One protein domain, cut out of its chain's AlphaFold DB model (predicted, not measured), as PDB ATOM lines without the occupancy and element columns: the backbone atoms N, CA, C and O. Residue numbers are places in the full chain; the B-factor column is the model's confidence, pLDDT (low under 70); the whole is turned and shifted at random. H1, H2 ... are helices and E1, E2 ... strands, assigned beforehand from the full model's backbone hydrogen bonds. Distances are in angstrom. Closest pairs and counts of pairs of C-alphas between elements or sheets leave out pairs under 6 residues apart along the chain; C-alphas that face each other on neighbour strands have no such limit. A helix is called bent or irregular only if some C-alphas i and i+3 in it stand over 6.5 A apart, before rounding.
ATOM      1  N   PHE A  15       2.663 -13.995 -55.474       86.56
ATOM      2  CA  PHE A  15       1.802 -12.879 -55.102       86.56
ATOM      3  C   PHE A  15       2.368 -11.530 -55.538       86.56
ATOM      4  O   PHE A  15       3.521 -11.183 -55.256       86.56
ATOM      5  N   LEU A  16       1.515 -10.730 -56.177       86.44
ATOM      6  CA  LEU A  16       1.767  -9.324 -56.469       86.44
ATOM      7  C   LEU A  16       0.742  -8.456 -55.740       86.44
ATOM      8  O   LEU A  16      -0.461  -8.590 -55.955       86.44
ATOM      9  N   LEU A  17       1.227  -7.525 -54.925       86.12
ATOM     10  CA  LEU A  17       0.414  -6.502 -54.284       86.12
ATOM     11  C   LEU A  17       0.491  -5.209 -55.097       86.12
ATOM     12  O   LEU A  17       1.564  -4.628 -55.256       86.12
ATOM     13  N   TRP A  18      -0.646  -4.742 -55.602       83.69
ATOM     14  CA  TRP A  18      -0.742  -3.490 -56.347       83.69
ATOM     15  C   TRP A  18      -1.474  -2.424 -55.538       83.69
ATOM     16  O   TRP A  18      -2.614  -2.631 -55.132       83.69
ATOM     17  N   ASN A  19      -0.848  -1.261 -55.358       81.69
ATOM     18  CA  ASN A  19      -1.488  -0.087 -54.777       81.69
ATOM     19  C   ASN A  19      -1.847   0.924 -55.888       81.69
ATOM     20  O   ASN A  19      -0.950   1.590 -56.419       81.69
ATOM     21  N   PRO A  20      -3.135   1.087 -56.248       72.69
ATOM     22  CA  PRO A  20      -3.541   2.024 -57.297       72.69
ATOM     23  C   PRO A  20      -3.273   3.487 -56.922       72.69
ATOM     24  O   PRO A  20      -2.938   4.292 -57.791       72.69
ATOM     25  N   ALA A  21      -3.354   3.833 -55.633       76.00
ATOM     26  CA  ALA A  21      -3.159   5.198 -55.158       76.00
ATOM     27  C   ALA A  21      -1.692   5.645 -55.238       76.00
ATOM     28  O   ALA A  21      -1.424   6.806 -55.552       76.00
ATOM     29  N   THR A  22      -0.742   4.739 -54.979       79.75
ATOM     30  CA  THR A  22       0.698   5.041 -55.088       79.75
ATOM     31  C   THR A  22       1.299   4.636 -56.427       79.75
ATOM     32  O   THR A  22       2.405   5.066 -56.743       79.75
ATOM     33  N   ARG A  23       0.562   3.868 -57.245       78.94
ATOM     34  CA  ARG A  23       1.017   3.303 -58.527       78.94
ATOM     35  C   ARG A  23       2.177   2.314 -58.383       78.94
ATOM     36  O   ARG A  23       2.892   2.051 -59.350       78.94
ATOM     37  N   GLU A  24       2.352   1.757 -57.194       81.31
ATOM     38  CA  GLU A  24       3.419   0.815 -56.886       81.31
ATOM     39  C   GLU A  24       2.916  -0.625 -56.973       81.31
ATOM     40  O   GLU A  24       1.769  -0.930 -56.640       81.31
ATOM     41  N   VAL A  25       3.797  -1.512 -57.431       84.38
ATOM     42  CA  VAL A  25       3.576  -2.958 -57.471       84.38
ATOM     43  C   VAL A  25       4.705  -3.616 -56.695       84.38
ATOM     44  O   VAL A  25       5.878  -3.369 -56.978       84.38
ATOM     45  N   PHE A  26       4.347  -4.471 -55.745       86.69
ATOM     46  CA  PHE A  26       5.274  -5.193 -54.887       86.69
ATOM     47  C   PHE A  26       5.126  -6.690 -55.141       86.69
ATOM     48  O   PHE A  26       4.030  -7.231 -55.016       86.69
ATOM     49  N   LYS A  27       6.224  -7.368 -55.497       89.12
ATOM     50  CA  LYS A  27       6.270  -8.835 -55.439       89.12
ATOM     51  C   LYS A  27       6.465  -9.221 -53.977       89.12
ATOM     52  O   LYS A  27       7.414  -8.738 -53.359       89.12
ATOM     53  N   LEU A  28       5.585 -10.060 -53.440       90.56
ATOM     54  CA  LEU A  28       5.767 -10.587 -52.091       90.56
ATOM     55  C   LEU A  28       6.863 -11.670 -52.090       90.56
ATOM     56  O   LEU A  28       7.138 -12.254 -53.146       90.56
ATOM     57  N   PRO A  29       7.510 -11.928 -50.938       90.81
ATOM     58  CA  PRO A  29       8.358 -13.100 -50.768       90.81
ATOM     59  C   PRO A  29       7.576 -14.381 -51.058       90.81
ATOM     60  O   PRO A  29       6.354 -14.412 -50.887       90.81
ATOM     61  N   ASP A  30       8.281 -15.426 -51.469       87.06
ATOM     62  CA  ASP A  30       7.662 -16.711 -51.769       87.06
ATOM     63  C   ASP A  30       7.104 -17.337 -50.472       87.06
ATOM     64  O   ASP A  30       7.609 -17.092 -49.369       87.06
ATOM     65  N   THR A  31       6.000 -18.072 -50.583       81.44
ATOM     66  CA  THR A  31       5.363 -18.733 -49.443       81.44
ATOM     67  C   THR A  31       6.101 -20.036 -49.153       81.44
ATOM     68  O   THR A  31       6.221 -20.886 -50.028       81.44
ATOM     69  N   ASP A  32       6.607 -20.212 -47.927       76.75
ATOM     70  CA  ASP A  32       7.397 -21.391 -47.534       76.75
ATOM     71  C   ASP A  32       6.554 -22.691 -47.541       76.75
ATOM     72  O   ASP A  32       6.130 -23.182 -46.494       76.75
ATOM     73  N   GLY A  33       6.295 -23.253 -48.726       72.62
ATOM     74  CA  GLY A  33       5.712 -24.583 -48.931       72.62
ATOM     75  C   GLY A  33       4.203 -24.723 -48.693       72.62
ATOM     76  O   GLY A  33       3.742 -25.852 -48.557       72.62
ATOM     77  N   ILE A  34       3.442 -23.623 -48.627       73.44
ATOM     78  CA  ILE A  34       1.969 -23.668 -48.581       73.44
ATOM     79  C   ILE A  34       1.423 -23.366 -49.976       73.44
ATOM     80  O   ILE A  34       1.698 -22.291 -50.518       73.44
ATOM     81  N   GLU A  35       0.649 -24.304 -50.530       77.44
ATOM     82  CA  GLU A  35      -0.157 -24.068 -51.729       77.44
ATOM     83  C   GLU A  35      -1.242 -23.034 -51.407       77.44
ATOM     84  O   GLU A  35      -1.903 -23.090 -50.375       77.44
ATOM     85  N   SER A  36      -1.389 -22.026 -52.259       80.75
ATOM     86  CA  SER A  36      -2.366 -20.962 -52.045       80.75
ATOM     87  C   SER A  36      -3.653 -21.291 -52.786       80.75
ATOM     88  O   SER A  36      -3.703 -21.120 -54.004       80.75
ATOM     89  N   SER A  37      -4.722 -21.637 -52.071       80.19
ATOM     90  CA  SER A  37      -6.067 -21.675 -52.660       80.19
ATOM     91  C   SER A  37      -6.903 -20.451 -52.284       80.19
ATOM     92  O   SER A  37      -7.727 -19.992 -53.074       80.19
ATOM     93  N   CYS A  38      -6.649 -19.868 -51.109       84.19
ATOM     94  CA  CYS A  38      -7.378 -18.723 -50.586       84.19
ATOM     95  C   CYS A  38      -6.412 -17.637 -50.129       84.19
ATOM     96  O   CYS A  38      -5.588 -17.845 -49.240       84.19
ATOM     97  N   ALA A  39      -6.557 -16.437 -50.687       87.69
ATOM     98  CA  ALA A  39      -5.761 -15.295 -50.271       87.69
ATOM     99  C   ALA A  39      -6.582 -14.010 -50.226       87.69
ATOM    100  O   ALA A  39      -7.579 -13.854 -50.934       87.69
ATOM    101  N   GLY A  40      -6.146 -13.076 -49.388       87.12
ATOM    102  CA  GLY A  40      -6.838 -11.818 -49.176       87.12
ATOM    103  C   GLY A  40      -5.921 -10.714 -48.684       87.12
ATOM    104  O   GLY A  40      -4.983 -10.955 -47.931       87.12
ATOM    105  N   VAL A  41      -6.204  -9.479 -49.090       88.00
ATOM    106  CA  VAL A  41      -5.492  -8.282 -48.627       88.00
ATOM    107  C   VAL A  41      -6.394  -7.412 -47.763       88.00
ATOM    108  O   VAL A  41      -7.589  -7.236 -48.043       88.00
ATOM    109  N   GLY A  42      -5.806  -6.834 -46.722       88.12
ATOM    110  CA  GLY A  42      -6.462  -5.828 -45.905       88.12
ATOM    111  C   GLY A  42      -5.475  -4.947 -45.152       88.12
ATOM    112  O   GLY A  42      -4.257  -5.050 -45.304       88.12
ATOM    113  N   PHE A  43      -6.030  -4.023 -44.384       87.12
ATOM    114  CA  PHE A  43      -5.319  -2.958 -43.705       87.12
ATOM    115  C   PHE A  43      -5.584  -3.022 -42.205       87.12
ATOM    116  O   PHE A  43      -6.721  -2.911 -41.752       87.12
ATOM    117  N   ASP A  44      -4.512  -3.188 -41.446       90.50
ATOM    118  CA  ASP A  44      -4.495  -3.054 -39.999       90.50
ATOM    119  C   ASP A  44      -4.334  -1.569 -39.657       90.50
ATOM    120  O   ASP A  44      -3.267  -0.978 -39.839       90.50
ATOM    121  N   ASP A  45      -5.415  -0.957 -39.184       87.44
ATOM    122  CA  ASP A  45      -5.464   0.452 -38.808       87.44
ATOM    123  C   ASP A  45      -4.783   0.747 -37.464       87.44
ATOM    124  O   ASP A  45      -4.389   1.889 -37.219       87.44
ATOM    125  N   ILE A  46      -4.581  -0.271 -36.621       90.19
ATOM    126  CA  ILE A  46      -3.885  -0.155 -35.335       90.19
ATOM    127  C   ILE A  46      -2.384  -0.004 -35.579       90.19
ATOM    128  O   ILE A  46      -1.738   0.862 -34.986       90.19
ATOM    129  N   THR A  47      -1.827  -0.833 -36.465       91.44
ATOM    130  CA  THR A  47      -0.396  -0.792 -36.808       91.44
ATOM    131  C   THR A  47      -0.089   0.017 -38.071       91.44
ATOM    132  O   THR A  47       1.081   0.209 -38.401       91.44
ATOM    133  N   ASN A  48      -1.119   0.552 -38.740       89.81
ATOM    134  CA  ASN A  48      -1.030   1.294 -40.001       89.81
ATOM    135  C   ASN A  48      -0.261   0.501 -41.073       89.81
ATOM    136  O   ASN A  48       0.707   0.984 -41.667       89.81
ATOM    137  N   ASN A  49      -0.678  -0.744 -41.287       90.56
ATOM    138  CA  ASN A  49       0.063  -1.718 -42.074       90.56
ATOM    139  C   ASN A  49      -0.856  -2.504 -43.010       90.56
ATOM    140  O   ASN A  49      -1.949  -2.915 -42.629       90.56
ATOM    141  N   TYR A  50      -0.390  -2.755 -44.231       89.56
ATOM    142  CA  TYR A  50      -1.060  -3.699 -45.116       89.56
ATOM    143  C   TYR A  50      -0.614  -5.117 -44.790       89.56
ATOM    144  O   TYR A  50       0.578  -5.387 -44.615       89.56
ATOM    145  N   LYS A  51      -1.585  -6.022 -44.744       92.62
ATOM    146  CA  LYS A  51      -1.361  -7.440 -44.503       92.62
ATOM    147  C   LYS A  51      -2.004  -8.267 -45.604       92.62
ATOM    148  O   LYS A  51      -2.990  -7.850 -46.221       92.62
ATOM    149  N   VAL A  52      -1.419  -9.432 -45.847       92.12
ATOM    150  CA  VAL A  52      -1.963 -10.430 -46.767       92.12
ATOM    151  C   VAL A  52      -2.109 -11.736 -46.018       92.12
ATOM    152  O   VAL A  52      -1.143 -12.231 -45.448       92.12
ATOM    153  N   VAL A  53      -3.316 -12.275 -46.011       92.69
ATOM    154  CA  VAL A  53      -3.617 -13.597 -45.471       92.69
ATOM    155  C   VAL A  53      -3.648 -14.594 -46.623       92.69
ATOM    156  O   VAL A  53      -4.178 -14.281 -47.688       92.69
ATOM    157  N   ASN A  54      -3.041 -15.756 -46.419       91.38
ATOM    158  CA  ASN A  54      -2.933 -16.851 -47.374       91.38
ATOM    159  C   ASN A  54      -3.156 -18.183 -46.651       91.38
ATOM    160  O   ASN A  54      -2.574 -18.403 -45.588       91.38
ATOM    161  N   PHE A  55      -3.963 -19.071 -47.219       88.19
ATOM    162  CA  PHE A  55      -4.167 -20.417 -46.698       88.19
ATOM    163  C   PHE A  55      -4.625 -21.389 -47.791       88.19
ATOM    164  O   PHE A  55      -5.101 -20.986 -48.855       88.19
ATOM    165  N   ASP A  56      -4.460 -22.676 -47.496       85.31
ATOM    166  CA  ASP A  56      -4.925 -23.790 -48.315       85.31
ATOM    167  C   ASP A  56      -6.217 -24.353 -47.709       85.31
ATOM    168  O   ASP A  56      -6.197 -24.931 -46.622       85.31
ATOM    169  N   ASP A  57      -7.339 -24.159 -48.394       77.88
ATOM    170  CA  ASP A  57      -8.647 -24.709 -48.027       77.88
ATOM    171  C   ASP A  57      -8.882 -26.154 -48.490       77.88
ATOM    172  O   ASP A  57      -9.885 -26.766 -48.117       77.88
ATOM    173  N   THR A  58      -7.953 -26.725 -49.260       74.19
ATOM    174  CA  THR A  58      -8.066 -28.081 -49.814       74.19
ATOM    175  C   THR A  58      -7.433 -29.140 -48.910       74.19
ATOM    176  O   THR A  58      -7.847 -30.305 -48.911       74.19
ATOM    177  N   MET A  59      -6.456 -28.741 -48.098       71.56
ATOM    178  CA  MET A  59      -5.759 -29.595 -47.142       71.56
ATOM    179  C   MET A  59      -6.367 -29.458 -45.757       71.56
ATOM    180  O   MET A  59      -6.533 -28.341 -45.297       71.56
ATOM    181  N   ASN A  60      -6.575 -30.580 -45.051       78.75
ATOM    182  CA  ASN A  60      -6.990 -30.603 -43.640       78.75
ATOM    183  C   ASN A  60      -5.905 -30.000 -42.728       78.75
ATOM    184  O   ASN A  60      -5.127 -30.717 -42.089       78.75
ATOM    185  N   SER A  61      -5.848 -28.674 -42.694       83.06
ATOM    186  CA  SER A  61      -4.827 -27.855 -42.049       83.06
ATOM    187  C   SER A  61      -5.488 -26.676 -41.350       83.06
ATOM    188  O   SER A  61      -6.474 -26.143 -41.837       83.06
ATOM    189  N   SER A  62      -4.946 -26.244 -40.216       86.75
ATOM    190  CA  SER A  62      -5.324 -24.973 -39.581       86.75
ATOM    191  C   SER A  62      -4.274 -23.879 -39.801       86.75
ATOM    192  O   SER A  62      -4.384 -22.782 -39.254       86.75
ATOM    193  N   ILE A  63      -3.227 -24.182 -40.578       89.31
ATOM    194  CA  ILE A  63      -2.090 -23.289 -40.790       89.31
ATOM    195  C   ILE A  63      -2.482 -22.192 -41.768       89.31
ATOM    196  O   ILE A  63      -2.890 -22.459 -42.896       89.31
ATOM    197  N   VAL A  64      -2.257 -20.954 -41.343       91.12
ATOM    198  CA  VAL A  64      -2.460 -19.756 -42.148       91.12
ATOM    199  C   VAL A  64      -1.167 -18.971 -42.204       91.12
ATOM    200  O   VAL A  64      -0.465 -18.809 -41.207       91.12
ATOM    201  N   GLN A  65      -0.841 -18.473 -43.385       93.56
ATOM    202  CA  GLN A  65       0.268 -17.567 -43.604       93.56
ATOM    203  C   GLN A  65      -0.231 -16.129 -43.608       93.56
ATOM    204  O   GLN A  65      -1.128 -15.759 -44.361       93.56
ATOM    205  N   LEU A  66       0.384 -15.299 -42.772       94.69
ATOM    206  CA  LEU A  66       0.107 -13.876 -42.692       94.69
ATOM    207  C   LEU A  66       1.368 -13.097 -43.057       94.69
ATOM    208  O   LEU A  66       2.376 -13.158 -42.354       94.69
ATOM    209  N   TYR A  67       1.314 -12.366 -44.160       94.50
ATOM    210  CA  TYR A  67       2.343 -11.419 -44.556       94.50
ATOM    211  C   TYR A  67       2.065 -10.048 -43.954       94.50
ATOM    212  O   TYR A  67       0.930  -9.565 -43.960       94.50
ATOM    213  N   SER A  68       3.130  -9.397 -43.506       94.00
ATOM    214  CA  SER A  68       3.136  -8.010 -43.052       94.00
ATOM    215  C   SER A  68       4.006  -7.178 -43.987       94.00
ATOM    216  O   SER A  68       5.187  -7.483 -44.157       94.00
ATOM    217  N   LEU A  69       3.459  -6.098 -44.556       91.56
ATOM    218  CA  LEU A  69       4.238  -5.200 -45.414       91.56
ATOM    219  C   LEU A  69       5.342  -4.481 -44.624       91.56
ATOM    220  O   LEU A  69       6.447  -4.305 -45.132       91.56
ATOM    221  N   ALA A  70       5.067  -4.101 -43.374       92.44
ATOM    222  CA  ALA A  70       6.035  -3.449 -42.496       92.44
ATOM    223  C   ALA A  70       7.241  -4.341 -42.147       92.44
ATOM    224  O   ALA A  70       8.361  -3.843 -42.048       92.44
ATOM    225  N   GLU A  71       7.021  -5.645 -41.960       93.31
ATOM    226  CA  GLU A  71       8.086  -6.610 -41.629       93.31
ATOM    227  C   GLU A  71       8.701  -7.248 -42.880       93.31
ATOM    228  O   GLU A  71       9.817  -7.766 -42.835       93.31
ATOM    229  N   ASN A  72       7.992  -7.176 -44.008       92.44
ATOM    230  CA  ASN A  72       8.332  -7.823 -45.267       92.44
ATOM    231  C   ASN A  72       8.621  -9.327 -45.111       92.44
ATOM    232  O   ASN A  72       9.560  -9.870 -45.695       92.44
ATOM    233  N   SER A  73       7.800 -10.005 -44.314       93.12
ATOM    234  CA  SER A  73       7.925 -11.435 -44.049       93.12
ATOM    235  C   SER A  73       6.568 -12.084 -43.830       93.12
ATOM    236  O   SER A  73       5.622 -11.441 -43.367       93.12
ATOM    237  N   TRP A  74       6.504 -13.376 -44.137       94.12
ATOM    238  CA  TRP A  74       5.407 -14.252 -43.750       94.12
ATOM    239  C   TRP A  74       5.622 -14.758 -42.324       94.12
ATOM    240  O   TRP A  74       6.741 -15.099 -41.937       94.12
ATOM    241  N   LYS A  75       4.542 -14.860 -41.556       93.94
ATOM    242  CA  LYS A  75       4.483 -15.647 -40.321       93.94
ATOM    243  C   LYS A  75       3.358 -16.665 -40.416       93.94
ATOM    244  O   LYS A  75       2.375 -16.438 -41.116       93.94
ATOM    245  N   GLN A  76       3.500 -17.774 -39.701       92.69
ATOM    246  CA  GLN A  76       2.424 -18.747 -39.552       92.69
ATOM    247  C   GLN A  76       1.572 -18.401 -38.334       92.69
ATOM    248  O   GLN A  76       2.100 -18.089 -37.264       92.69
ATOM    249  N   VAL A  77       0.259 -18.474 -38.508       91.75
ATOM    250  CA  VAL A  77      -0.744 -18.364 -37.451       91.75
ATOM    251  C   VAL A  77      -1.682 -19.564 -37.533       91.75
ATOM    252  O   VAL A  77      -1.827 -20.184 -38.586       91.75
ATOM    253  N   ASP A  78      -2.282 -19.915 -36.402       90.19
ATOM    254  CA  ASP A  78      -3.273 -20.985 -36.319       90.19
ATOM    255  C   ASP A  78      -4.668 -20.370 -36.441       90.19
ATOM    256  O   ASP A  78      -5.008 -19.453 -35.691       90.19
ATOM    257  N   ALA A  79      -5.474 -20.866 -37.377       87.00
ATOM    258  CA  ALA A  79      -6.857 -20.433 -37.539       87.00
ATOM    259  C   ALA A  79      -7.757 -20.862 -36.371       87.00
ATOM    260  O   ALA A  79      -8.835 -20.299 -36.186       87.00
ATOM    261  N   GLY A  80      -7.336 -21.859 -35.583       85.81
ATOM    262  CA  GLY A  80      -8.136 -22.433 -34.500       85.81
ATOM    263  C   GLY A  80      -9.213 -23.416 -34.974       85.81
ATOM    264  O   GLY A  80      -9.927 -23.988 -34.151       85.81
ATOM    265  N   PHE A  81      -9.312 -23.643 -36.284       82.12
ATOM    266  CA  PHE A  81     -10.120 -24.676 -36.927       82.12
ATOM    267  C   PHE A  81      -9.402 -25.168 -38.191       82.12
ATOM    268  O   PHE A  81      -8.490 -24.510 -38.687       82.12
ATOM    269  N   TYR A  82      -9.788 -26.341 -38.690       81.75
ATOM    270  CA  TYR A  82      -9.207 -26.912 -39.903       81.75
ATOM    271  C   TYR A  82      -9.976 -26.428 -41.133       81.75
ATOM    272  O   TYR A  82     -11.201 -26.552 -41.182       81.75
ATOM    273  N   PHE A  83      -9.255 -25.887 -42.111       72.38
ATOM    274  CA  PHE A  83      -9.738 -25.753 -43.478       72.38
ATOM    275  C   PHE A  83      -9.668 -27.129 -44.138       72.38
ATOM    276  O   PHE A  83      -8.727 -27.865 -43.862       72.38
ATOM    277  N   GLY A  84     -10.659 -27.505 -44.951       61.97
ATOM    278  CA  GLY A  84     -10.686 -28.805 -45.624       61.97
ATOM    279  C   GLY A  84     -10.848 -30.015 -44.684       61.97
ATOM    280  O   GLY A  84     -10.417 -30.039 -43.536       61.97
ATOM    281  N   GLY A  85     -11.500 -31.074 -45.157       54.75
ATOM    282  CA  GLY A  85     -11.759 -32.277 -44.354       54.75
ATOM    283  C   GLY A  85     -12.837 -33.155 -44.977       54.75
ATOM    284  O   GLY A  85     -13.527 -32.711 -45.882       54.75
ATOM    285  N   GLN A  86     -12.951 -34.418 -44.552       45.03
ATOM    286  CA  GLN A  86     -13.999 -35.329 -45.035       45.03
ATOM    287  C   GLN A  86     -15.267 -35.263 -44.155       45.03
ATOM    288  O   GLN A  86     -15.136 -35.320 -42.928       45.03
ATOM    289  N   PRO A  87     -16.469 -35.261 -44.768       48.22
ATOM    290  CA  PRO A  87     -16.667 -35.252 -46.215       48.22
ATOM    291  C   PRO A  87     -16.339 -33.867 -46.823       48.22
ATOM    292  O   PRO A  87     -16.340 -32.872 -46.103       48.22
ATOM    293  N   PRO A  88     -15.921 -33.840 -48.104       53.41
ATOM    294  CA  PRO A  88     -15.129 -32.778 -48.731       53.41
ATOM    295  C   PRO A  88     -15.997 -31.579 -49.088       53.41
ATOM    296  O   PRO A  88     -16.457 -31.471 -50.217       53.41
ATOM    297  N   GLU A  89     -16.324 -30.736 -48.120       49.25
ATOM    298  CA  GLU A  89     -17.558 -29.962 -48.275       49.25
ATOM    299  C   GLU A  89     -17.421 -28.482 -47.910       49.25
ATOM    300  O   GLU A  89     -18.410 -27.754 -47.932       49.25
ATOM    301  N   THR A  90     -16.189 -28.014 -47.677       53.59
ATOM    302  CA  THR A  90     -15.870 -26.588 -47.564       53.59
ATOM    303  C   THR A  90     -15.242 -26.061 -48.839       53.59
ATOM    304  O   THR A  90     -14.092 -26.364 -49.131       53.59
ATOM    305  N   SER A  91     -16.006 -25.276 -49.599       58.25
ATOM    306  CA  SER A  91     -15.465 -24.431 -50.667       58.25
ATOM    307  C   SER A  91     -15.545 -22.976 -50.246       58.25
ATOM    308  O   SER A  91     -16.564 -22.538 -49.700       58.25
ATOM    309  N   VAL A  92     -14.470 -22.247 -50.517       57.97
ATOM    310  CA  VAL A  92     -14.340 -20.825 -50.237       57.97
ATOM    311  C   VAL A  92     -14.668 -20.025 -51.509       57.97
ATOM    312  O   VAL A  92     -14.207 -20.350 -52.601       57.97
ATOM    313  N   SER A  93     -15.523 -19.002 -51.406       58.88
ATOM    314  CA  SER A  93     -15.855 -18.126 -52.548       58.88
ATOM    315  C   SER A  93     -14.723 -17.167 -52.914       58.88
ATOM    316  O   SER A  93     -13.806 -16.957 -52.125       58.88
ATOM    317  N   ASP A  94     -14.868 -16.455 -54.039       63.00
ATOM    318  CA  ASP A  94     -13.990 -15.324 -54.337       63.00
ATOM    319  C   ASP A  94     -13.966 -14.311 -53.173       63.00
ATOM    320  O   ASP A  94     -15.022 -13.986 -52.605       63.00
ATOM    321  N   PRO A  95     -12.770 -13.816 -52.822       63.19
ATOM    322  CA  PRO A  95     -12.565 -12.905 -51.713       63.19
ATOM    323  C   PRO A  95     -13.255 -11.546 -51.872       63.19
ATOM    324  O   PRO A  95     -13.319 -10.974 -52.962       63.19
ATOM    325  N   THR A  96     -13.663 -10.954 -50.748       64.94
ATOM    326  CA  THR A  96     -14.133  -9.562 -50.677       64.94
ATOM    327  C   THR A  96     -13.473  -8.831 -49.517       64.94
ATOM    328  O   THR A  96     -13.283  -9.397 -48.445       64.94
ATOM    329  N   SER A  97     -13.103  -7.563 -49.706       66.88
ATOM    330  CA  SER A  97     -12.448  -6.763 -48.663       66.88
ATOM    331  C   SER A  97     -13.283  -5.540 -48.326       66.88
ATOM    332  O   SER A  97     -13.793  -4.881 -49.226       66.88
ATOM    333  N   ASN A  98     -13.398  -5.202 -47.045       64.38
ATOM    334  CA  ASN A  98     -13.944  -3.914 -46.606       64.38
ATOM    335  C   ASN A  98     -12.844  -2.953 -46.110       64.38
ATOM    336  O   ASN A  98     -13.138  -1.941 -45.474       64.38
ATOM    337  N   GLY A  99     -11.578  -3.261 -46.403       73.75
ATOM    338  CA  GLY A  99     -10.413  -2.553 -45.888       73.75
ATOM    339  C   GLY A  99      -9.759  -3.341 -44.760       73.75
ATOM    340  O   GLY A  99      -8.709  -3.929 -44.985       73.75
ATOM    341  N   ARG A 100     -10.368  -3.377 -43.567       83.38
ATOM    342  CA  ARG A 100      -9.805  -4.082 -42.396       83.38
ATOM    343  C   ARG A 100     -10.076  -5.579 -42.405       83.38
ATOM    344  O   ARG A 100      -9.216  -6.352 -41.998       83.38
ATOM    345  N   MET A 101     -11.261  -5.981 -42.845       83.44
ATOM    346  CA  MET A 101     -11.656  -7.379 -42.896       83.44
ATOM    347  C   MET A 101     -11.639  -7.884 -44.323       83.44
ATOM    348  O   MET A 101     -12.069  -7.203 -45.261       83.44
ATOM    349  N   HIS A 102     -11.195  -9.122 -44.451       83.94
ATOM    350  CA  HIS A 102     -11.256  -9.872 -45.686       83.94
ATOM    351  C   HIS A 102     -12.196 -11.051 -45.493       83.94
ATOM    352  O   HIS A 102     -12.071 -11.741 -44.489       83.94
ATOM    353  N   SER A 103     -13.170 -11.236 -46.379       81.06
ATOM    354  CA  SER A 103     -14.257 -12.188 -46.173       81.06
ATOM    355  C   SER A 103     -14.467 -13.104 -47.361       81.06
ATOM    356  O   SER A 103     -14.417 -12.670 -48.514       81.06
ATOM    357  N   TRP A 104     -14.798 -14.346 -47.041       82.19
ATOM    358  CA  TRP A 104     -15.157 -15.399 -47.967       82.19
ATOM    359  C   TRP A 104     -16.434 -16.093 -47.488       82.19
ATOM    360  O   TRP A 104     -16.760 -16.062 -46.302       82.19
ATOM    361  N   ILE A 105     -17.159 -16.743 -48.392       77.88
ATOM    362  CA  ILE A 105     -18.230 -17.662 -48.002       77.88
ATOM    363  C   ILE A 105     -17.617 -19.038 -47.794       77.88
ATOM    364  O   ILE A 105     -17.050 -19.587 -48.734       77.88
ATOM    365  N   LEU A 106     -17.782 -19.585 -46.592       78.19
ATOM    366  CA  LEU A 106     -17.609 -21.006 -46.336       78.19
ATOM    367  C   LEU A 106     -18.919 -21.707 -46.639       78.19
ATOM    368  O   LEU A 106     -19.963 -21.377 -46.074       78.19
ATOM    369  N   ASN A 107     -18.865 -22.678 -47.533       75.56
ATOM    370  CA  ASN A 107     -19.953 -23.624 -47.718       75.56
ATOM    371  C   ASN A 107     -19.710 -24.827 -46.802       75.56
ATOM    372  O   ASN A 107     -18.568 -25.178 -46.564       75.56
ATOM    373  N   TYR A 108     -20.764 -25.440 -46.283       72.56
ATOM    374  CA  TYR A 108     -20.702 -26.758 -45.660       72.56
ATOM    375  C   TYR A 108     -21.841 -27.566 -46.244       72.56
ATOM    376  O   TYR A 108     -23.005 -27.163 -46.127       72.56
ATOM    377  N   GLU A 109     -21.535 -28.706 -46.835       66.75
ATOM    378  CA  GLU A 109     -22.558 -29.719 -47.038       66.75
ATOM    379  C   GLU A 109     -22.727 -30.518 -45.727       66.75
ATOM    380  O   GLU A 109     -21.799 -30.795 -44.964       66.75
ATOM    381  N   VAL A 110     -23.985 -30.713 -45.336       64.25
ATOM    382  CA  VAL A 110     -24.369 -31.463 -44.140       64.25
ATOM    383  C   VAL A 110     -25.417 -32.465 -44.601       64.25
ATOM    384  O   VAL A 110     -26.624 -32.222 -44.567       64.25
ATOM    385  N   GLY A 111     -24.950 -33.605 -45.111       69.56
ATOM    386  CA  GLY A 111     -25.819 -34.618 -45.707       69.56
ATOM    387  C   GLY A 111     -26.309 -34.214 -47.099       69.56
ATOM    388  O   GLY A 111     -25.589 -34.396 -48.069       69.56
ATOM    389  N   TYR A 112     -27.550 -33.729 -47.212       63.56
ATOM    390  CA  TYR A 112     -28.119 -33.237 -48.483       63.56
ATOM    391  C   TYR A 112     -28.343 -31.719 -48.494       63.56
ATOM    392  O   TYR A 112     -28.747 -31.175 -49.523       63.56
ATOM    393  N   ASP A 113     -28.107 -31.048 -47.365       65.44
ATOM    394  CA  ASP A 113     -28.340 -29.616 -47.214       65.44
ATOM    395  C   ASP A 113     -27.024 -28.842 -47.345       65.44
ATOM    396  O   ASP A 113     -26.012 -29.199 -46.743       65.44
ATOM    397  N   LEU A 114     -27.062 -27.753 -48.119       68.31
ATOM    398  CA  LEU A 114     -25.972 -26.786 -48.236       68.31
ATOM    399  C   LEU A 114     -26.196 -25.657 -47.230       68.31
ATOM    400  O   LEU A 114     -27.071 -24.801 -47.416       68.31
ATOM    401  N   SER A 115     -25.387 -25.642 -46.179       74.62
ATOM    402  CA  SER A 115     -25.286 -24.518 -45.251       74.62
ATOM    403  C   SER A 115     -24.100 -23.632 -45.629       74.62
ATOM    404  O   SER A 115     -23.185 -24.063 -46.327       74.62
ATOM    405  N   CYS A 116     -24.130 -22.366 -45.230       75.00
ATOM    406  CA  CYS A 116     -23.040 -21.445 -45.517       75.00
ATOM    407  C   CYS A 116     -22.874 -20.419 -44.400       75.00
ATOM    408  O   CYS A 116     -23.860 -19.953 -43.822       75.00
ATOM    409  N   SER A 117     -21.636 -20.020 -44.151       78.62
ATOM    410  CA  SER A 117     -21.291 -18.931 -43.245       78.62
ATOM    411  C   SER A 117     -20.341 -17.955 -43.935       78.62
ATOM    412  O   SER A 117     -19.721 -18.257 -44.956       78.62
ATOM    413  N   LEU A 118     -20.279 -16.735 -43.409       81.44
ATOM    414  CA  LEU A 118     -19.282 -15.756 -43.806       81.44
ATOM    415  C   LEU A 118     -18.060 -15.950 -42.915       81.44
ATOM    416  O   LEU A 118     -18.125 -15.700 -41.712       81.44
ATOM    417  N   LEU A 119     -16.952 -16.371 -43.507       85.50
ATOM    418  CA  LEU A 119     -15.664 -16.382 -42.842       85.50
ATOM    419  C   LEU A 119     -14.970 -15.062 -43.112       85.50
ATOM    420  O   LEU A 119     -14.693 -14.736 -44.262       85.50
ATOM    421  N   SER A 120     -14.649 -14.323 -42.062       86.56
ATOM    422  CA  SER A 120     -13.893 -13.082 -42.165       86.56
ATOM    423  C   SER A 120     -12.591 -13.185 -41.388       86.56
ATOM    424  O   SER A 120     -12.576 -13.686 -40.271       86.56
ATOM    425  N   PHE A 121     -11.503 -12.669 -41.944       90.75
ATOM    426  CA  PHE A 121     -10.249 -12.467 -41.232       90.75
ATOM    427  C   PHE A 121     -10.122 -10.995 -40.835       90.75
ATOM    428  O   PHE A 121     -10.176 -10.117 -41.703       90.75
ATOM    429  N   ASP A 122      -9.968 -10.719 -39.540       91.25
ATOM    430  CA  ASP A 122      -9.652  -9.382 -39.036       91.25
ATOM    431  C   ASP A 122      -8.136  -9.163 -39.093       91.25
ATOM    432  O   ASP A 122      -7.369  -9.856 -38.428       91.25
ATOM    433  N   MET A 123      -7.691  -8.188 -39.888       91.25
ATOM    434  CA  MET A 123      -6.262  -7.940 -40.092       91.25
ATOM    435  C   MET A 123      -5.558  -7.350 -38.869       91.25
ATOM    436  O   MET A 123      -4.343  -7.493 -38.756       91.25
ATOM    437  N   ALA A 124      -6.271  -6.664 -37.979       91.06
ATOM    438  CA  ALA A 124      -5.663  -6.030 -36.815       91.06
ATOM    439  C   ALA A 124      -5.599  -6.990 -35.625       91.06
ATOM    440  O   ALA A 124      -4.555  -7.093 -34.984       91.06
ATOM    441  N   ASP A 125      -6.685  -7.724 -35.379       91.88
ATOM    442  CA  ASP A 125      -6.741  -8.729 -34.312       91.88
ATOM    443  C   ASP A 125      -6.113 -10.070 -34.736       91.88
ATOM    444  O   ASP A 125      -5.795 -10.895 -33.885       91.88
ATOM    445  N   GLU A 126      -5.885 -10.265 -36.040       93.44
ATOM    446  CA  GLU A 126      -5.274 -11.455 -36.652       93.44
ATOM    447  C   GLU A 126      -6.032 -12.756 -36.348       93.44
ATOM    448  O   GLU A 126      -5.438 -13.817 -36.151       93.44
ATOM    449  N   ILE A 127      -7.364 -12.668 -36.322       91.44
ATOM    450  CA  ILE A 127      -8.266 -13.784 -36.032       91.44
ATOM    451  C   ILE A 127      -9.275 -14.000 -37.153       91.44
ATOM    452  O   ILE A 127      -9.694 -13.064 -37.840       91.44
ATOM    453  N   PHE A 128      -9.723 -15.244 -37.280       90.69
ATOM    454  CA  PHE A 128     -10.907 -15.572 -38.055       90.69
ATOM    455  C   PHE A 128     -12.175 -15.395 -37.224       90.69
ATOM    456  O   PHE A 128     -12.225 -15.716 -36.036       90.69
ATOM    457  N   VAL A 129     -13.215 -14.907 -37.884       88.88
ATOM    458  CA  VAL A 129     -14.554 -14.728 -37.344       88.88
ATOM    459  C   VAL A 129     -15.524 -15.387 -38.307       88.88
ATOM    460  O   VAL A 129     -15.650 -14.972 -39.457       88.88
ATOM    461  N   GLU A 130     -16.223 -16.409 -37.828       86.25
ATOM    462  CA  GLU A 130     -17.294 -17.052 -38.574       86.25
ATOM    463  C   GLU A 130     -18.637 -16.412 -38.203       86.25
ATOM    464  O   GLU A 130     -19.028 -16.378 -37.034       86.25
ATOM    465  N   THR A 131     -19.345 -15.881 -39.198       83.44
ATOM    466  CA  THR A 131     -20.654 -15.246 -39.026       83.44
ATOM    467  C   THR A 131     -21.723 -16.061 -39.753       83.44
ATOM    468  O   THR A 131     -21.634 -16.219 -40.972       83.44
ATOM    469  N   PRO A 132     -22.762 -16.558 -39.054       80.50
ATOM    470  CA  PRO A 132     -23.876 -17.243 -39.699       80.50
ATOM    471  C   PRO A 132     -24.558 -16.337 -40.726       80.50
ATOM    472  O   PRO A 132     -24.846 -15.171 -40.442       80.50
ATOM    473  N   LEU A 133     -24.841 -16.874 -41.911       72.81
ATOM    474  CA  LEU A 133     -25.652 -16.170 -42.898       72.81
ATOM    475  C   LEU A 133     -27.146 -16.367 -42.586       72.81
ATOM    476  O   LEU A 133     -27.518 -17.401 -42.031       72.81
ATOM    477  N   PRO A 134     -28.016 -15.394 -42.921       69.62
ATOM    478  CA  PRO A 134     -29.458 -15.586 -42.820       69.62
ATOM    479  C   PRO A 134     -29.900 -16.792 -43.657       69.62
ATOM    480  O   PRO A 134     -29.323 -17.045 -44.719       69.62
ATOM    481  N   ASP A 135     -30.962 -17.478 -43.223       62.84
ATOM    482  CA  ASP A 135     -31.647 -18.536 -43.981       62.84
ATOM    483  C   ASP A 135     -32.351 -17.947 -45.221       62.84
ATOM    484  O   ASP A 135     -33.576 -17.910 -45.328       62.84
ATOM    485  N   GLU A 136     -31.581 -17.416 -46.164       55.91
ATOM    486  CA  GLU A 136     -32.076 -16.770 -47.372       55.91
ATOM    487  C   GLU A 136     -31.444 -17.386 -48.626       55.91
ATOM    488  O   GLU A 136     -30.412 -18.069 -48.590       55.91
ATOM    489  N   THR A 137     -32.148 -17.215 -49.746       55.06
ATOM    490  CA  THR A 137     -31.895 -17.891 -51.024       55.06
ATOM    491  C   THR A 137     -30.492 -17.610 -51.573       55.06
ATOM    492  O   THR A 137     -29.880 -16.582 -51.285       55.06
ATOM    493  N   SER A 138     -29.987 -18.510 -52.421       56.72
ATOM    494  CA  SER A 138     -28.664 -18.427 -53.067       56.72
ATOM    495  C   SER A 138     -28.360 -17.085 -53.752       56.72
ATOM    496  O   SER A 138     -27.206 -16.665 -53.803       56.72
ATOM    497  N   GLU A 139     -29.386 -16.390 -54.245       51.84
ATOM    498  CA  GLU A 139     -29.260 -15.086 -54.911       51.84
ATOM    499  C   GLU A 139     -28.876 -13.956 -53.946       51.84
ATOM    500  O   GLU A 139     -28.039 -13.114 -54.274       51.84
ATOM    501  N   LEU A 140     -29.428 -13.957 -52.728       54.19
ATOM    502  CA  LEU A 140     -29.075 -12.970 -51.703       54.19
ATOM    503  C   LEU A 140     -27.637 -13.192 -51.219       54.19
ATOM    504  O   LEU A 140     -26.901 -12.227 -51.022       54.19
ATOM    505  N   ARG A 141     -27.190 -14.455 -51.166       57.41
ATOM    506  CA  ARG A 141     -25.820 -14.840 -50.784       57.41
ATOM    507  C   ARG A 141     -24.759 -14.252 -51.723       57.41
ATOM    508  O   ARG A 141     -23.774 -13.691 -51.255       57.41
ATOM    509  N   ARG A 142     -24.977 -14.298 -53.046       51.91
ATOM    510  CA  ARG A 142     -24.070 -13.671 -54.034       51.91
ATOM    511  C   ARG A 142     -24.078 -12.141 -53.977       51.91
ATOM    512  O   ARG A 142     -23.052 -11.521 -54.257       51.91
ATOM    513  N   ALA A 143     -25.214 -11.531 -53.637       53.91
ATOM    514  CA  ALA A 143     -25.352 -10.077 -53.593       53.91
ATOM    515  C   ALA A 143     -24.561  -9.429 -52.440       53.91
ATOM    516  O   ALA A 143     -24.089  -8.305 -52.601       53.91
ATOM    517  N   PHE A 144     -24.367 -10.133 -51.317       52.75
ATOM    518  CA  PHE A 144     -23.551  -9.645 -50.196       52.75
ATOM    519  C   PHE A 144     -22.084  -9.416 -50.588       52.75
ATOM    520  O   PHE A 144     -21.497  -8.407 -50.202       52.75
ATOM    521  N   LEU A 145     -21.509 -10.305 -51.403       52.12
ATOM    522  CA  LEU A 145     -20.092 -10.253 -51.770       52.12
ATOM    523  C   LEU A 145     -19.759  -9.164 -52.807       52.12
ATOM    524  O   LEU A 145     -18.664  -8.613 -52.823       52.12
ATOM    525  N   GLN A 146     -20.697  -8.784 -53.676       51.03
ATOM    526  CA  GLN A 146     -20.400  -7.792 -54.718       51.03
ATOM    527  C   GLN A 146     -20.281  -6.344 -54.209       51.03
ATOM    528  O   GLN A 146     -19.954  -5.455 -54.994       51.03
ATOM    529  N   GLN A 147     -20.526  -6.075 -52.923       44.78
ATOM    530  CA  GLN A 147     -20.596  -4.701 -52.418       44.78
ATOM    531  C   GLN A 147     -19.244  -4.021 -52.147       44.78
ATOM    532  O   GLN A 147     -19.248  -2.845 -51.780       44.78
ATOM    533  N   SER A 148     -18.090  -4.677 -52.328       42.41
ATOM    534  CA  SER A 148     -16.836  -4.113 -51.799       42.41
ATOM    535  C   SER A 148     -15.577  -4.245 -52.666       42.41
ATOM    536  O   SER A 148     -14.466  -4.277 -52.143       42.41
ATOM    537  N   SER A 149     -15.706  -4.210 -53.995       43.69
ATOM    538  CA  SER A 149     -14.584  -3.772 -54.839       43.69
ATOM    539  C   SER A 149     -14.779  -2.303 -55.196       43.69
ATOM    540  O   SER A 149     -15.571  -1.942 -56.062       43.69
ATOM    541  N   ASN A 150     -14.101  -1.431 -54.467       46.56
ATOM    542  CA  ASN A 150     -13.929  -0.037 -54.834       46.56
ATOM    543  C   ASN A 150     -12.438   0.192 -55.098       46.56
ATOM    544  O   ASN A 150     -11.601  -0.277 -54.331       46.56
ATOM    545  N   ASP A 151     -12.112   0.933 -56.164       48.62
ATOM    546  CA  ASP A 151     -10.756   1.229 -56.684       48.62
ATOM    547  C   ASP A 151      -9.809   1.946 -55.687       48.62
ATOM    548  O   ASP A 151      -8.786   2.523 -56.057       48.62
ATOM    549  N   LYS A 152     -10.182   1.989 -54.408       56.44
ATOM    550  CA  LYS A 152      -9.517   2.705 -53.328       56.44
ATOM    551  C   LYS A 152      -8.526   1.834 -52.553       56.44
ATOM    552  O   LYS A 152      -7.636   2.395 -51.916       56.44
ATOM    553  N   TYR A 153      -8.665   0.510 -52.584       66.50
ATOM    554  CA  TYR A 153      -7.824  -0.403 -51.805       66.50
ATOM    555  C   TYR A 153      -6.802  -1.133 -52.684       66.50
ATOM    556  O   TYR A 153      -7.043  -1.299 -53.880       66.50
ATOM    557  N   PRO A 154      -5.654  -1.555 -52.120       71.19
ATOM    558  CA  PRO A 154      -4.723  -2.409 -52.836       71.19
ATOM    559  C   PRO A 154      -5.373  -3.711 -53.301       71.19
ATOM    560  O   PRO A 154      -6.209  -4.280 -52.602       71.19
ATOM    561  N   THR A 155      -4.932  -4.195 -54.456       77.12
ATOM    562  CA  THR A 155      -5.394  -5.449 -55.055       77.12
ATOM    563  C   THR A 155      -4.281  -6.481 -54.979       77.12
ATOM    564  O   THR A 155      -3.129  -6.184 -55.310       77.12
ATOM    565  N   LEU A 156      -4.630  -7.693 -54.560       74.88
ATOM    566  CA  LEU A 156      -3.738  -8.844 -54.581       74.88
ATOM    567  C   LEU A 156      -3.972  -9.642 -55.866       74.88
ATOM    568  O   LEU A 156      -5.112  -9.952 -56.201       74.88
ATOM    569  N   TYR A 157      -2.894  -9.981 -56.564       75.88
ATOM    570  CA  TYR A 157      -2.912 -10.907 -57.690       75.88
ATOM    571  C   TYR A 157      -2.104 -12.152 -57.327       75.88
ATOM    572  O   TYR A 157      -0.964 -12.019 -56.875       75.88
ATOM    573  N   SER A 158      -2.673 -13.335 -57.550       72.31
ATOM    574  CA  SER A 158      -2.004 -14.632 -57.431       72.31
ATOM    575  C   SER A 158      -1.822 -15.264 -58.812       72.31
ATOM    576  O   SER A 158      -2.654 -15.089 -59.705       72.31
ATOM    577  N   PHE A 159      -0.707 -15.968 -59.001       73.19
ATOM    578  CA  PHE A 159      -0.393 -16.675 -60.240       73.19
ATOM    579  C   PHE A 159       0.220 -18.035 -59.914       73.19
ATOM    580  O   PHE A 159       1.207 -18.088 -59.181       73.19
ATOM    581  N   ASP A 160      -0.324 -19.095 -60.512       62.75
ATOM    582  CA  ASP A 160       0.124 -20.481 -60.292       62.75
ATOM    583  C   ASP A 160       1.387 -20.842 -61.100       62.75
ATOM    584  O   ASP A 160       2.013 -21.871 -60.868       62.75
ATOM    585  N   ASP A 161       1.774 -19.999 -62.066       61.66
ATOM    586  CA  ASP A 161       2.962 -20.189 -62.902       61.66
ATOM    587  C   ASP A 161       3.676 -18.856 -63.167       61.66
ATOM    588  O   ASP A 161       3.113 -17.891 -63.702       61.66
ATOM    589  N   GLY A 162       4.972 -18.830 -62.851       55.97
ATOM    590  CA  GLY A 162       5.842 -17.682 -63.055       55.97
ATOM    591  C   GLY A 162       6.010 -17.235 -64.511       55.97
ATOM    592  O   GLY A 162       6.442 -16.104 -64.764       55.97
ATOM    593  N   SER A 163       5.646 -18.080 -65.481       58.78
ATOM    594  CA  SER A 163       5.745 -17.781 -66.913       58.78
ATOM    595  C   SER A 163       4.901 -16.571 -67.337       58.78
ATOM    596  O   SER A 163       5.344 -15.772 -68.170       58.78
ATOM    597  N   CYS A 164       3.739 -16.356 -66.708       57.75
ATOM    598  CA  CYS A 164       2.826 -15.260 -67.040       57.75
ATOM    599  C   CYS A 164       3.119 -13.954 -66.281       57.75
ATOM    600  O   CYS A 164       2.633 -12.890 -66.675       57.75
ATOM    601  N   ILE A 165       3.977 -13.982 -65.251       62.81
ATOM    602  CA  ILE A 165       4.265 -12.817 -64.395       62.81
ATOM    603  C   ILE A 165       4.766 -11.632 -65.214       62.81
ATOM    604  O   ILE A 165       4.339 -10.503 -64.990       62.81
ATOM    605  N   LYS A 166       5.674 -11.854 -66.171       61.78
ATOM    606  CA  LYS A 166       6.263 -10.751 -66.951       61.78
ATOM    607  C   LYS A 166       5.215 -10.035 -67.800       61.78
ATOM    608  O   LYS A 166       5.228  -8.809 -67.876       61.78
ATOM    609  N   GLU A 167       4.311 -10.785 -68.420       63.47
ATOM    610  CA  GLU A 167       3.251 -10.231 -69.263       63.47
ATOM    611  C   GLU A 167       2.175  -9.545 -68.416       63.47
ATOM    612  O   GLU A 167       1.788  -8.411 -68.716       63.47
ATOM    613  N   SER A 168       1.784 -10.168 -67.301       64.06
ATOM    614  CA  SER A 168       0.867  -9.604 -66.309       64.06
ATOM    615  C   SER A 168       1.415  -8.314 -65.699       64.06
ATOM    616  O   SER A 168       0.715  -7.305 -65.689       64.06
ATOM    617  N   LEU A 169       2.692  -8.277 -65.300       64.38
ATOM    618  CA  LEU A 169       3.363  -7.068 -64.811       64.38
ATOM    619  C   LEU A 169       3.368  -5.959 -65.863       64.38
ATOM    620  O   LEU A 169       3.100  -4.804 -65.534       64.38
ATOM    621  N   VAL A 170       3.640  -6.281 -67.132       62.44
ATOM    622  CA  VAL A 170       3.579  -5.299 -68.226       62.44
ATOM    623  C   VAL A 170       2.157  -4.764 -68.396       62.44
ATOM    624  O   VAL A 170       1.988  -3.560 -68.600       62.44
ATOM    625  N   SER A 171       1.141  -5.621 -68.304       64.38
ATOM    626  CA  SER A 171      -0.264  -5.231 -68.440       64.38
ATOM    627  C   SER A 171      -0.739  -4.362 -67.268       64.38
ATOM    628  O   SER A 171      -1.274  -3.273 -67.489       64.38
ATOM    629  N   ILE A 172      -0.431  -4.762 -66.029       63.59
ATOM    630  CA  ILE A 172      -0.706  -3.995 -64.806       63.59
ATOM    631  C   ILE A 172       0.005  -2.638 -64.875       63.59
ATOM    632  O   ILE A 172      -0.627  -1.598 -64.718       63.59
ATOM    633  N   THR A 173       1.293  -2.613 -65.234       62.69
ATOM    634  CA  THR A 173       2.068  -1.364 -65.366       62.69
ATOM    635  C   THR A 173       1.502  -0.443 -66.453       62.69
ATOM    636  O   THR A 173       1.516   0.780 -66.306       62.69
ATOM    637  N   LYS A 174       0.994  -0.995 -67.563       63.62
ATOM    638  CA  LYS A 174       0.312  -0.209 -68.603       63.62
ATOM    639  C   LYS A 174      -0.993   0.389 -68.085       63.62
ATOM    640  O   LYS A 174      -1.221   1.570 -68.325       63.62
ATOM    641  N   CYS A 175      -1.799  -0.390 -67.363       59.53
ATOM    642  CA  CYS A 175      -3.035   0.080 -66.736       59.53
ATOM    643  C   CYS A 175      -2.749   1.235 -65.758       59.53
ATOM    644  O   CYS A 175      -3.352   2.301 -65.853       59.53
ATOM    645  N   VAL A 176      -1.717   1.080 -64.920       59.50
ATOM    646  CA  VAL A 176      -1.236   2.106 -63.980       59.50
ATOM    647  C   VAL A 176      -0.892   3.425 -64.677       59.50
ATOM    648  O   VAL A 176      -1.277   4.495 -64.209       59.50
ATOM    649  N   ARG A 177      -0.194   3.375 -65.818       60.38
ATOM    650  CA  ARG A 177       0.189   4.578 -66.582       60.38
ATOM    651  C   ARG A 177      -0.991   5.288 -67.247       60.38
ATOM    652  O   ARG A 177      -0.838   6.435 -67.656       60.38
ATOM    653  N   GLN A 178      -2.124   4.609 -67.406       62.41
ATOM    654  CA  GLN A 178      -3.315   5.145 -68.062       62.41
ATOM    655  C   GLN A 178      -4.316   5.759 -67.071       62.41
ATOM    656  O   GLN A 178      -5.240   6.444 -67.509       62.41
ATOM    657  N   GLN A 179      -4.141   5.560 -65.758       58.41
ATOM    658  CA  GLN A 179      -5.031   6.156 -64.763       58.41
ATOM    659  C   GLN A 179      -4.800   7.675 -64.619       58.41
ATOM    660  O   GLN A 179      -3.645   8.113 -64.545       58.41
TER     661      GLN A 179
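What this domain is: This is residues 15 to 179 of the 202 residues of an uncharacterized protein of Chenopodium quinoa (UniProt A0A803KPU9). Three antiparallel sheets stand in a stack, only partly face to face: the curled, strongly twisted sheet E3 E4 E5 E6 is in the middle, with the small sheet E2 E1 E10 over one part of it and the sheet E7 E8 E9 over another. H2 covers the small sheet at one end of the long axis, the far tip of the hairpin E7 and E8 reaches to the other end, and H1 runs loosely over E7. The printed part has 165 residues, with ten named strands and two named helices in the order E1 to E9, H1, E10, H2, and its class is mixed, helices and strands. It is compact, with a radius of gyration of the C-alphas of 16.5 A and spans of 50 by 36 by 33 A.

Where its parts are: Find C-alpha 15 at (1.802, -12.879, -55.102), where E1 begins; it runs to residue 19, and E2, residues 24 to 27, follows it in a hairpin. Next come E3, residues 38 to 44, and E4, residues 49 to 55. E5, residues 61 to 68, is 21.4 A long, and E6, residues 73 to 83, is 22.7 A from first to last C-alpha and bends by 97 degrees at residue 80. E7, residues 101 to 110, is 27.3 A long and E8, residues 113 to 122, is 28.7 A; look between them for C-alpha 111 at (-25.819, -34.618, -45.707). After E9, residues 127 to 132, H1 takes residues 138 to 148 over 18.6 A. E10, residues 155 to 159, leads to H2, residues 162 to 178, 25.1 A long, which ends with C-alpha 178 at (-3.315, 5.145, -68.062).

How they stand to each other: Begin with E3 E4 E5 E6, a meander, each strand the antiparallel neighbour of the one before. You will find N 40 and O 53 at 2.9 A between E3 and E4, N 54 and O 65 at 2.8 A between E4 and E5, and N 66 and O 75 at 2.8 A between E5 and E6. The sheet E2 E1 E10 faces this one, with 10.2 A between the centres of the facing parts and the strands at 47 degrees; the closest C-alphas of E3 and E10 are those of Val 41 and Leu 156, 6.2 A apart. In it, N 17 and O 26 are 2.8 A apart and N 16 and O 157 are 2.9 A apart. H2 is on this small sheet at a height of 9.8 A over E1 and runs along the strands, at 4 degrees to E1 on the local plane. The second meander, E7 E8 E9, also faces E3 E4 E5 E6, with 9.7 A between the centres and the strands at 18 degrees. The C-alphas of Gly 40 and His 102 are the closest of E3 and E7, at 6.0 A; those of Ala 79 and Phe 128 are the closest of E6 and E9, at 6.3 A. Look for N 104 and O 119 at 2.8 A and N 120 and O 129 at 2.9 A. H1 is near E7 and E8, and apart from H2. H1 has 3 of 7 O i to N i+4 pairs and 3 of 8 O i to N i+3 pairs within hydrogen-bond range, and H2 has 11 of 13 O i to N i+4 pairs. H2 is irregular, with C-alphas 163 and 166 at 7.0 A, and H1 only just, with C-alphas 145 and 148 at 6.9 A.

The domain as a whole: The two C-alphas farthest apart are those of Gly 111 and Arg 177, at 51.5 A. The printed part has no cut. The link from E6 to E7, residues 84 to 100, is long; in it residues 96 to 97 pair antiparallel with residues 102 to 103 of E7. Mean pLDDT of the printed part is 75.0, and it is under 70 at residues 84 to 98, 109 to 114, 134 to 153 and 160 to 179.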